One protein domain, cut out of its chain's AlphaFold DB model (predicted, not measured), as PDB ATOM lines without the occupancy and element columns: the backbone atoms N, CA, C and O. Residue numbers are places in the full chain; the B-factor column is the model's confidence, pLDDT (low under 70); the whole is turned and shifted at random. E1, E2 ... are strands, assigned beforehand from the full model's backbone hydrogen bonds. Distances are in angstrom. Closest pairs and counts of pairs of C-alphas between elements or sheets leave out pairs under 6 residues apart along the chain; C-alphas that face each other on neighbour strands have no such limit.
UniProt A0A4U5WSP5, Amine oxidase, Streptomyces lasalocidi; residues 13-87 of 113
ATOM      1  N   PRO A  13     141.039 150.480 180.405       91.94
ATOM      2  CA  PRO A  13     141.119 149.676 181.610       91.94
ATOM      3  C   PRO A  13     141.458 150.535 182.834       91.94
ATOM      4  O   PRO A  13     142.228 151.498 182.770       91.94
ATOM      5  N   VAL A  14     140.887 150.154 183.969       96.31
ATOM      6  CA  VAL A  14     141.017 150.796 185.274       96.31
ATOM      7  C   VAL A  14     141.222 149.741 186.357       96.31
ATOM      8  O   VAL A  14     140.764 148.608 186.230       96.31
ATOM      9  N   ALA A  15     141.870 150.138 187.449       97.50
ATOM     10  CA  ALA A  15     141.772 149.409 188.706       97.50
ATOM     11  C   ALA A  15     140.497 149.876 189.417       97.50
ATOM     12  O   ALA A  15     140.364 151.065 189.719       97.50
ATOM     13  N   ALA A  16     139.554 148.968 189.648       98.06
ATOM     14  CA  ALA A  16     138.243 149.257 190.213       98.06
ATOM     15  C   ALA A  16     138.084 148.585 191.579       98.06
ATOM     16  O   ALA A  16     138.319 147.388 191.710       98.06
ATOM     17  N   ALA A  17     137.679 149.358 192.585       98.31
ATOM     18  CA  ALA A  17     137.295 148.836 193.888       98.31
ATOM     19  C   ALA A  17     135.848 148.333 193.817       98.31
ATOM     20  O   ALA A  17     134.914 149.124 193.639       98.31
ATOM     21  N   THR A  18     135.690 147.026 193.968       97.94
ATOM     22  CA  THR A  18     134.429 146.302 193.876       97.94
ATOM     23  C   THR A  18     134.024 145.789 195.248       97.94
ATOM     24  O   THR A  18     134.806 145.132 195.931       97.94
ATOM     25  N   HIS A  19     132.795 146.105 195.631       97.25
ATOM     26  CA  HIS A  19     132.147 145.677 196.864       97.25
ATOM     27  C   HIS A  19     131.071 144.645 196.551       97.25
ATOM     28  O   HIS A  19     130.362 144.793 195.557       97.25
ATOM     29  N   GLY A  20     130.931 143.622 197.383       95.12
ATOM     30  CA  GLY A  20     129.899 142.611 197.206       95.12
ATOM     31  C   GLY A  20     129.774 141.695 198.412       95.12
ATOM     32  O   GLY A  20     130.383 141.926 199.456       95.12
ATOM     33  N   PHE A  21     128.974 140.647 198.243       93.56
ATOM     34  CA  PHE A  21     128.761 139.610 199.244       93.56
ATOM     35  C   PHE A  21     128.935 138.251 198.585       93.56
ATOM     36  O   PHE A  21     128.428 138.026 197.481       93.56
ATOM     37  N   TYR A  22     129.635 137.340 199.251       89.00
ATOM     38  CA  TYR A  22     129.648 135.953 198.817       89.00
ATOM     39  C   TYR A  22     128.245 135.343 198.960       89.00
ATOM     40  O   TYR A  22     127.434 135.811 199.771       89.00
ATOM     41  N   PRO A  23     127.933 134.285 198.192       86.56
ATOM     42  CA  PRO A  23     126.765 133.465 198.476       86.56
ATOM     43  C   PRO A  23     126.801 132.956 199.928       86.56
ATOM     44  O   PRO A  23     127.892 132.748 200.469       86.56
ATOM     45  N   PRO A  24     125.642 132.739 200.570       87.19
ATOM     46  CA  PRO A  24     125.607 132.117 201.888       87.19
ATOM     47  C   PRO A  24     126.276 130.732 201.854       87.19
ATOM     48  O   PRO A  24     126.149 129.995 200.877       87.19
ATOM     49  N   GLU A  25     126.984 130.367 202.928       81.81
ATOM     50  CA  GLU A  25     127.744 129.104 203.005       81.81
ATOM     51  C   GLU A  25     126.856 127.858 202.897       81.81
ATOM     52  O   GLU A  25     127.277 126.832 202.361       81.81
ATOM     53  N   ALA A  26     125.623 127.944 203.402       83.19
ATOM     54  CA  ALA A  26     124.619 126.900 203.268       83.19
ATOM     55  C   ALA A  26     123.506 127.367 202.312       83.19
ATOM     56  O   ALA A  26     122.987 128.471 202.490       83.19
ATOM     57  N   PRO A  27     123.092 126.529 201.343       74.31
ATOM     58  CA  PRO A  27     122.090 126.897 200.338       74.31
ATOM     59  C   PRO A  27     120.707 127.215 200.928       74.31
ATOM     60  O   PRO A  27     119.943 127.937 200.298       74.31
ATOM     61  N   ASP A  28     120.419 126.730 202.141       80.25
ATOM     62  CA  ASP A  28     119.153 126.957 202.855       80.25
ATOM     63  C   ASP A  28     119.260 128.072 203.915       80.25
ATOM     64  O   ASP A  28     118.346 128.273 204.716       80.25
ATOM     65  N   SER A  29     120.400 128.769 203.983       77.94
ATOM     66  CA  SER A  29     120.594 129.870 204.922       77.94
ATOM     67  C   SER A  29     119.980 131.153 204.371       77.94
ATOM     68  O   SER A  29     120.356 131.634 203.305       77.94
ATOM     69  N   GLU A  30     119.084 131.752 205.146       73.19
ATOM     70  CA  GLU A  30     118.513 133.067 204.860       73.19
ATOM     71  C   GLU A  30     119.556 134.166 205.134       73.19
ATOM     72  O   GLU A  30     120.077 134.266 206.247       73.19
ATOM     73  N   GLY A  31     119.854 135.003 204.137       76.62
ATOM     74  CA  GLY A  31     120.710 136.188 204.288       76.62
ATOM     75  C   GLY A  31     121.805 136.335 203.229       76.62
ATOM     76  O   GLY A  31     122.015 135.464 202.387       76.62
ATOM     77  N   VAL A  32     122.500 137.475 203.271       80.12
ATOM     78  CA  VAL A  32     123.725 137.699 202.486       80.12
ATOM     79  C   VAL A  32     124.902 137.001 203.171       80.12
ATOM     80  O   VAL A  32     124.960 136.971 204.402       80.12
ATOM     81  N   GLY A  33     125.814 136.417 202.391       87.69
ATOM     82  CA  GLY A  33     127.043 135.831 202.924       87.69
ATOM     83  C   GLY A  33     128.044 136.894 203.382       87.69
ATOM     84  O   GLY A  33     127.698 138.057 203.591       87.69
ATOM     85  N   GLU A  34     129.303 136.491 203.546       91.69
ATOM     86  CA  GLU A  34     130.372 137.392 203.985       91.69
ATOM     87  C   GLU A  34     130.578 138.552 202.995       91.69
ATOM     88  O   GLU A  34     130.610 138.362 201.775       91.69
ATOM     89  N   GLU A  35     130.718 139.762 203.538       95.31
ATOM     90  CA  GLU A  35     131.052 140.968 202.782       95.31
ATOM     91  C   GLU A  35     132.491 140.898 202.260       95.31
ATOM     92  O   GLU A  35     133.413 140.541 202.993       95.31
ATOM     93  N   PHE A  36     132.715 141.324 201.016       95.56
ATOM     94  CA  PHE A  36     134.055 141.402 200.451       95.56
ATOM     95  C   PHE A  36     134.356 142.725 199.754       95.56
ATOM     96  O   PHE A  36     133.479 143.454 199.282       95.56
ATOM     97  N   TRP A  37     135.660 142.967 199.624       97.62
ATOM     98  CA  TRP A  37     136.240 144.038 198.828       97.62
ATOM     99  C   TRP A  37     137.344 143.482 197.935       97.62
ATOM    100  O   TRP A  37     138.295 142.868 198.417       97.62
ATOM    101  N   LEU A  38     137.236 143.731 196.633       96.75
ATOM    102  CA  LEU A  38     138.226 143.334 195.636       96.75
ATOM    103  C   LEU A  38     138.693 144.549 194.841       96.75
ATOM    104  O   LEU A  38     137.937 145.491 194.612       96.75
ATOM    105  N   VAL A  39     139.945 144.514 194.385       97.38
ATOM    106  CA  VAL A  39     140.430 145.429 193.349       97.38
ATOM    107  C   VAL A  39     140.580 144.634 192.064       97.38
ATOM    108  O   VAL A  39     141.455 143.775 191.962       97.38
ATOM    109  N   LEU A  40     139.715 144.916 191.095       96.50
ATOM    110  CA  LEU A  40     139.661 144.213 189.818       96.50
ATOM    111  C   LEU A  40     140.156 145.108 188.684       96.50
ATOM    112  O   LEU A  40     139.964 146.326 188.699       96.50
ATOM    113  N   SER A  41     140.780 144.494 187.681       95.12
ATOM    114  CA  SER A  41     141.071 145.166 186.414       95.12
ATOM    115  C   SER A  41     139.841 145.073 185.519       95.12
ATOM    116  O   SER A  41     139.501 143.987 185.059       95.12
ATOM    117  N   LEU A  42     139.177 146.201 185.286       96.69
ATOM    118  CA  LEU A  42     137.948 146.297 184.490       96.69
ATOM    119  C   LEU A  42     138.145 147.333 183.386       96.69
ATOM    120  O   LEU A  42     138.922 148.265 183.573       96.69
ATOM    121  N   TYR A  43     137.414 147.253 182.279       95.81
ATOM    122  CA  TYR A  43     137.253 148.406 181.386       95.81
ATOM    123  C   TYR A  43     135.846 148.980 181.517       95.81
ATOM    124  O   TYR A  43     134.888 148.256 181.775       95.81
ATOM    125  N   PHE A  44     135.727 150.294 181.354       96.75
ATOM    126  CA  PHE A  44     134.434 150.971 181.322       96.75
ATOM    127  C   PHE A  44     133.912 151.063 179.890       96.75
ATOM    128  O   PHE A  44     134.684 151.317 178.964       96.75
ATOM    129  N   THR A  45     132.603 150.929 179.710       96.56
ATOM    130  CA  THR A  45     131.918 151.254 178.458       96.56
ATOM    131  C   THR A  45     130.603 151.974 178.741       96.56
ATOM    132  O   THR A  45     129.898 151.669 179.706       96.56
ATOM    133  N   ASP A  46     130.272 152.943 177.892       96.12
ATOM    134  CA  ASP A  46     128.990 153.648 177.934       96.12
ATOM    135  C   ASP A  46     127.844 152.752 177.456       96.12
ATOM    136  O   ASP A  46     126.722 152.905 177.933       96.12
ATOM    137  N   ARG A  47     128.138 151.777 176.586       96.56
ATOM    138  CA  ARG A  47     127.190 150.770 176.109       96.56
ATOM    139  C   ARG A  47     127.844 149.396 175.954       96.56
ATOM    140  O   ARG A  47     128.873 149.263 175.294       96.56
ATOM    141  N   TYR A  48     127.233 148.370 176.538       95.81
ATOM    142  CA  TYR A  48     127.632 146.969 176.398       95.81
ATOM    143  C   TYR A  48     126.474 146.140 175.849       95.81
ATOM    144  O   TYR A  48     125.339 146.277 176.306       95.81
ATOM    145  N   PHE A  49     126.772 145.276 174.882       95.44
ATOM    146  CA  PHE A  49     125.820 144.340 174.294       95.44
ATOM    147  C   PHE A  49     126.189 142.934 174.753       95.44
ATOM    148  O   PHE A  49     127.235 142.411 174.367       95.44
ATOM    149  N   ALA A  50     125.355 142.355 175.607       92.38
ATOM    150  CA  ALA A  50     125.552 141.009 176.112       92.38
ATOM    151  C   ALA A  50     125.071 139.957 175.101       92.38
ATOM    152  O   ALA A  50     124.294 140.237 174.186       92.38
ATOM    153  N   GLU A  51     125.562 138.727 175.258       91.19
ATOM    154  CA  GLU A  51     125.253 137.616 174.346       91.19
ATOM    155  C   GLU A  51     123.788 137.169 174.416       91.19
ATOM    156  O   GLU A  51     123.252 136.653 173.439       91.19
ATOM    157  N   ASP A  52     123.128 137.413 175.549       92.25
ATOM    158  CA  ASP A  52     121.696 137.180 175.756       92.25
ATOM    159  C   ASP A  52     120.804 138.234 175.064       92.25
ATOM    160  O   ASP A  52     119.578 138.149 175.125       92.25
ATOM    161  N   GLY A  53     121.405 139.226 174.393       93.19
ATOM    162  CA  GLY A  53     120.716 140.340 173.746       93.19
ATOM    163  C   GLY A  53     120.430 141.525 174.673       93.19
ATOM    164  O   GLY A  53     119.932 142.553 174.203       93.19
ATOM    165  N   SER A  54     120.765 141.427 175.962       93.69
ATOM    166  CA  SER A  54     120.637 142.533 176.908       93.69
ATOM    167  C   SER A  54     121.592 143.671 176.541       93.69
ATOM    168  O   SER A  54     122.716 143.464 176.078       93.69
ATOM    169  N   THR A  55     121.140 144.907 176.751       96.06
ATOM    170  CA  THR A  55     121.981 146.102 176.616       96.06
ATOM    171  C   THR A  55     122.138 146.751 177.979       96.06
ATOM    172  O   THR A  55     121.145 147.027 178.650       96.06
ATOM    173  N   TYR A  56     123.381 147.030 178.354       95.06
ATOM    174  CA  TYR A  56     123.715 147.735 179.585       95.06
ATOM    175  C   TYR A  56     124.385 149.065 179.264       95.06
ATOM    176  O   TYR A  56     125.154 149.167 178.306       95.06
ATOM    177  N   GLU A  57     124.108 150.073 180.082       95.12
ATOM    178  CA  GLU A  57     124.698 151.404 179.961       95.12
ATOM    179  C   GLU A  57     125.607 151.696 181.153       95.12
ATOM    180  O   GLU A  57     125.338 151.247 182.267       95.12
ATOM    181  N   ASN A  58     126.669 152.472 180.920       95.50
ATOM    182  CA  ASN A  58     127.594 152.944 181.956       95.50
ATOM    183  C   ASN A  58     128.098 151.825 182.888       95.50
ATOM    184  O   ASN A  58     127.974 151.908 184.114       95.50
ATOM    185  N   CYS A  59     128.676 150.776 182.305       96.62
ATOM    186  CA  CYS A  59     129.069 149.573 183.031       96.62
ATOM    187  C   CYS A  59     130.574 149.296 182.954       96.62
ATOM    188  O   CYS A  59     131.294 149.806 182.092       96.62
ATOM    189  N   PHE A  60     131.042 148.488 183.899       97.44
ATOM    190  CA  PHE A  60     132.401 147.975 183.978       97.44
ATOM    191  C   PHE A  60     132.394 146.487 183.654       97.44
ATOM    192  O   PHE A  60     131.549 145.752 184.161       97.44
ATOM    193  N   VAL A  61     133.344 146.046 182.840       96.81
ATOM    194  CA  VAL A  61     133.400 144.669 182.348       96.81
ATOM    195  C   VAL A  61     134.801 144.106 182.575       96.81
ATOM    196  O   VAL A  61     135.796 144.781 182.292       96.81
ATOM    197  N   ASP A  62     134.882 142.893 183.124       94.88
ATOM    198  CA  ASP A  62     136.145 142.163 183.289       94.88
ATOM    199  C   ASP A  62     136.470 141.269 182.079       94.88
ATOM    200  O   ASP A  62     135.754 141.240 181.074       94.88
ATOM    201  N   SER A  63     137.589 140.544 182.158       91.81
ATOM    202  CA  SER A  63     138.023 139.599 181.124       91.81
ATOM    203  C   SER A  63     137.078 138.413 180.937       91.81
ATOM    204  O   SER A  63     137.016 137.867 179.835       91.81
ATOM    205  N   ASP A  64     136.335 138.048 181.981       93.19
ATOM    206  CA  ASP A  64     135.372 136.943 181.984       93.19
ATOM    207  C   ASP A  64     133.969 137.410 181.564       93.19
ATOM    208  O   ASP A  64     133.022 136.625 181.547       93.19
ATOM    209  N   ARG A  65     133.848 138.682 181.152       93.06
ATOM    210  CA  ARG A  65     132.618 139.351 180.702       93.06
ATOM    211  C   ARG A  65     131.569 139.544 181.793       93.06
ATOM    212  O   ARG A  65     130.401 139.777 181.478       93.06
ATOM    213  N   VAL A  66     131.966 139.516 183.063       93.56
ATOM    214  CA  VAL A  66     131.070 139.875 184.164       93.56
ATOM    215  C   VAL A  66     130.861 141.387 184.161       93.56
ATOM    216  O   VAL A  66     131.812 142.173 184.243       93.56
ATOM    217  N   VAL A  67     129.594 141.791 184.074       95.69
ATOM    218  CA  VAL A  67     129.165 143.192 184.046       95.69
ATOM    219  C   VAL A  67     128.883 143.674 185.466       95.69
ATOM    220  O   VAL A  67     128.118 143.062 186.209       95.69
ATOM    221  N   ARG A  68     129.488 144.801 185.835       96.75
ATOM    222  CA  ARG A  68     129.310 145.471 187.126       96.75
ATOM    223  C   ARG A  68     128.942 146.927 186.912       96.75
ATOM    224  O   ARG A  68     129.349 147.539 185.925       96.75
ATOM    225  N   PHE A  69     128.226 147.505 187.865       97.19
ATOM    226  CA  PHE A  69     127.777 148.888 187.777       97.19
ATOM    227  C   PHE A  69     128.318 149.755 188.917       97.19
ATOM    228  O   PHE A  69     128.677 149.239 189.981       97.19
ATOM    229  N   PRO A  70     128.342 151.087 188.724       96.56
ATOM    230  CA  PRO A  70     128.399 152.027 189.835       96.56
ATOM    231  C   PRO A  70     127.270 151.789 190.857       96.56
ATOM    232  O   PRO A  70     126.266 151.137 190.538       96.56
ATOM    233  N   PRO A  71     127.368 152.369 192.068       94.56
ATOM    234  CA  PRO A  71     126.290 152.306 193.045       94.56
ATOM    235  C   PRO A  71     124.961 152.772 192.441       94.56
ATOM    236  O   PRO A  71     124.891 153.841 191.837       94.56
ATOM    237  N   GLY A  72     123.914 151.962 192.615       89.62
ATOM    238  CA  GLY A  72     122.580 152.207 192.057       89.62
ATOM    239  C   GLY A  72     122.296 151.539 190.706       89.62
ATOM    240  O   GLY A  72     121.150 151.567 190.272       89.62
ATOM    241  N   GLY A  73     123.283 150.903 190.059       84.19
ATOM    242  CA  GLY A  73     123.096 150.248 188.754       84.19
ATOM    243  C   GLY A  73     122.635 148.784 188.784       84.19
ATOM    244  O   GLY A  73     122.528 148.166 187.732       84.19
ATOM    245  N   GLY A  74     122.333 148.226 189.961       84.00
ATOM    246  CA  GLY A  74     121.594 146.960 190.082       84.00
ATOM    247  C   GLY A  74     122.395 145.659 189.937       84.00
ATOM    248  O   GLY A  74     121.781 144.601 189.835       84.00
ATOM    249  N   SER A  75     123.731 145.693 189.949       84.44
ATOM    250  CA  SER A  75     124.547 144.472 190.063       84.44
ATOM    251  C   SER A  75     124.672 143.998 191.514       84.44
ATOM    252  O   SER A  75     124.665 144.806 192.441       84.44
ATOM    253  N   ALA A  76     124.845 142.683 191.699       87.50
ATOM    254  CA  ALA A  76     125.163 142.086 193.002       87.50
ATOM    255  C   ALA A  76     126.501 142.600 193.566       87.50
ATOM    256  O   ALA A  76     126.658 142.749 194.774       87.50
ATOM    257  N   GLU A  77     127.443 142.911 192.673       94.50
ATOM    258  CA  GLU A  77     128.732 143.515 192.992       94.50
ATOM    259  C   GLU A  77     128.793 144.945 192.458       94.50
ATOM    260  O   GLU A  77     128.478 145.196 191.294       94.50
ATOM    261  N   VAL A  78     129.233 145.891 193.278       96.94
ATOM    262  CA  VAL A  78     129.190 147.324 192.982       96.94
ATOM    263  C   VAL A  78     130.597 147.889 192.840       96.94
ATOM    264  O   VAL A  78     131.438 147.726 193.720       96.94
ATOM    265  N   VAL A  79     130.856 148.625 191.758       98.06
ATOM    266  CA  VAL A  79     132.106 149.378 191.573       98.06
ATOM    267  C   VAL A  79     131.978 150.728 192.261       98.06
ATOM    268  O   VAL A  79     131.335 151.632 191.741       98.06
ATOM    269  N   THR A  80     132.599 150.894 193.426       98.06
ATOM    270  CA  THR A  80     132.477 152.141 194.205       98.06
ATOM    271  C   THR A  80     133.484 153.200 193.768       98.06
ATOM    272  O   THR A  80     133.162 154.384 193.723       98.06
ATOM    273  N   HIS A  81     134.702 152.780 193.423       98.44
ATOM    274  CA  HIS A  81     135.795 153.668 193.048       98.44
ATOM    275  C   HIS A  81     136.620 153.077 191.914       98.44
ATOM    276  O   HIS A  81     136.695 151.863 191.745       98.44
ATOM    277  N   TRP A  82     137.312 153.942 191.181       98.12
ATOM    278  CA  TRP A  82     138.287 153.534 190.179       98.12
ATOM    279  C   TRP A  82     139.519 154.440 190.155       98.12
ATOM    280  O   TRP A  82     139.486 155.612 190.563       98.12
ATOM    281  N   ALA A  83     140.606 153.891 189.628       97.31
ATOM    282  CA  ALA A  83     141.838 154.587 189.307       97.31
ATOM    283  C   ALA A  83     142.289 154.221 187.889       97.31
ATOM    284  O   ALA A  83     142.163 153.075 187.455       97.31
ATOM    285  N   ALA A  84     142.816 155.204 187.157       93.31
ATOM    286  CA  ALA A  84     143.479 154.930 185.887       93.31
ATOM    287  C   ALA A  84     144.709 154.043 186.131       93.31
ATOM    288  O   ALA A  84     145.416 154.232 187.123       93.31
ATOM    289  N   LEU A  85     144.963 153.095 185.227       91.25
ATOM    290  CA  LEU A  85     146.174 152.280 185.288       91.25
ATOM    291  C   LEU A  85     147.432 153.133 185.048       91.25
ATOM    292  O   LEU A  85     147.355 154.149 184.348       91.25
ATOM    293  N   PRO A  86     148.589 152.736 185.612       89.19
ATOM    294  CA  PRO A  86     149.854 153.392 185.315       89.19
ATOM    295  C   PRO A  86     150.188 153.289 183.824       89.19
ATOM    296  O   PRO A  86     149.742 152.388 183.113       89.19
ATOM    297  N   THR A  87     150.998 154.226 183.343       87.69
ATOM    298  CA  THR A  87     151.527 154.167 181.981       87.69
ATOM    299  C   THR A  87     152.541 153.035 181.854       87.69
ATOM    300  O   THR A  87     153.254 152.708 182.804       87.69
TER     301      THR A  87
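What this domain is: This is residues 13 to 87 of the 113 residues of the protein "Amine oxidase" of Streptomyces lasalocidi (UniProt A0A4U5WSP5). This is one antiparallel sheet of four strands, twisted and curled like part of a barrel, but left open between its edge strands E3 and E4. The longest strand, E2, bends sharply and makes a hairpin with E1 by its first part and another with E3 by its last; the loop of residues 62 to 77 runs from E3 to E4, and the loop of residues 22 to 34 makes one far end. The printed part has 75 residues, with no named helix and the strands E1, E2, E3 and E4 along it; the sheet's order is E3, E2, E1, E4, and the class is all strand. The whole is only just compact, close to loose, with a radius of gyration of the C-alphas of 13.7 A and spans of 43 by 32 by 22 A.

How they stand to each other: Start with E1, residues 13 to 21, an inner strand of the sheet. Beside it you find E2, residues 35 to 49, antiparallel at 125 degrees; look for N 16 and O 40, 2.8 A apart, within hydrogen-bond range. E2 bends by 93 degrees at residue 46, and its pairing is staggered: residues 35 to 43 pair with E1, residues 43 to 49 with E3, residues 55 to 61. E3 and E2 are antiparallel at 135 degrees, with N 48 and O 56 at 2.8 A. E1, E2 and E3 form a meander, each strand the antiparallel neighbour of the one before. Residues 60 to 61 of E3 also pair, antiparallel, with residues 67 to 68. On the other side of E1 from E2 look for E4, residues 78 to 84, antiparallel to E1 at 158 degrees, with N 17 and O 81 at 2.8 A. With E4 the four strands form a Greek key, a meander of three whose first strand is the antiparallel neighbour of the fourth. E1 and E3 are apart, while the closest C-alphas of E3 and E4, those of Phe 60 and Val 79, are 7.7 A apart.

Where its parts are: Find C-alpha 13 at (141.119, 149.676, 181.610); from there E1 runs 23.8 A to C-alpha 21. E2 begins at C-alpha 35, at (131.052, 140.968, 202.782), and spans 29.2 A. E3 spans 12.9 A, and E4 runs 17.7 A to C-alpha 84 at (143.479, 154.930, 185.887).

The domain as a whole: The C-alphas of Asp 28 and Thr 87 are the two farthest apart, at 47.2 A. The links E1 to E2 and E3 to E4 are long, and E2 to E3 is tight. The printed part has no cut; its mean pLDDT is 92.5, and no printed residue is under 70.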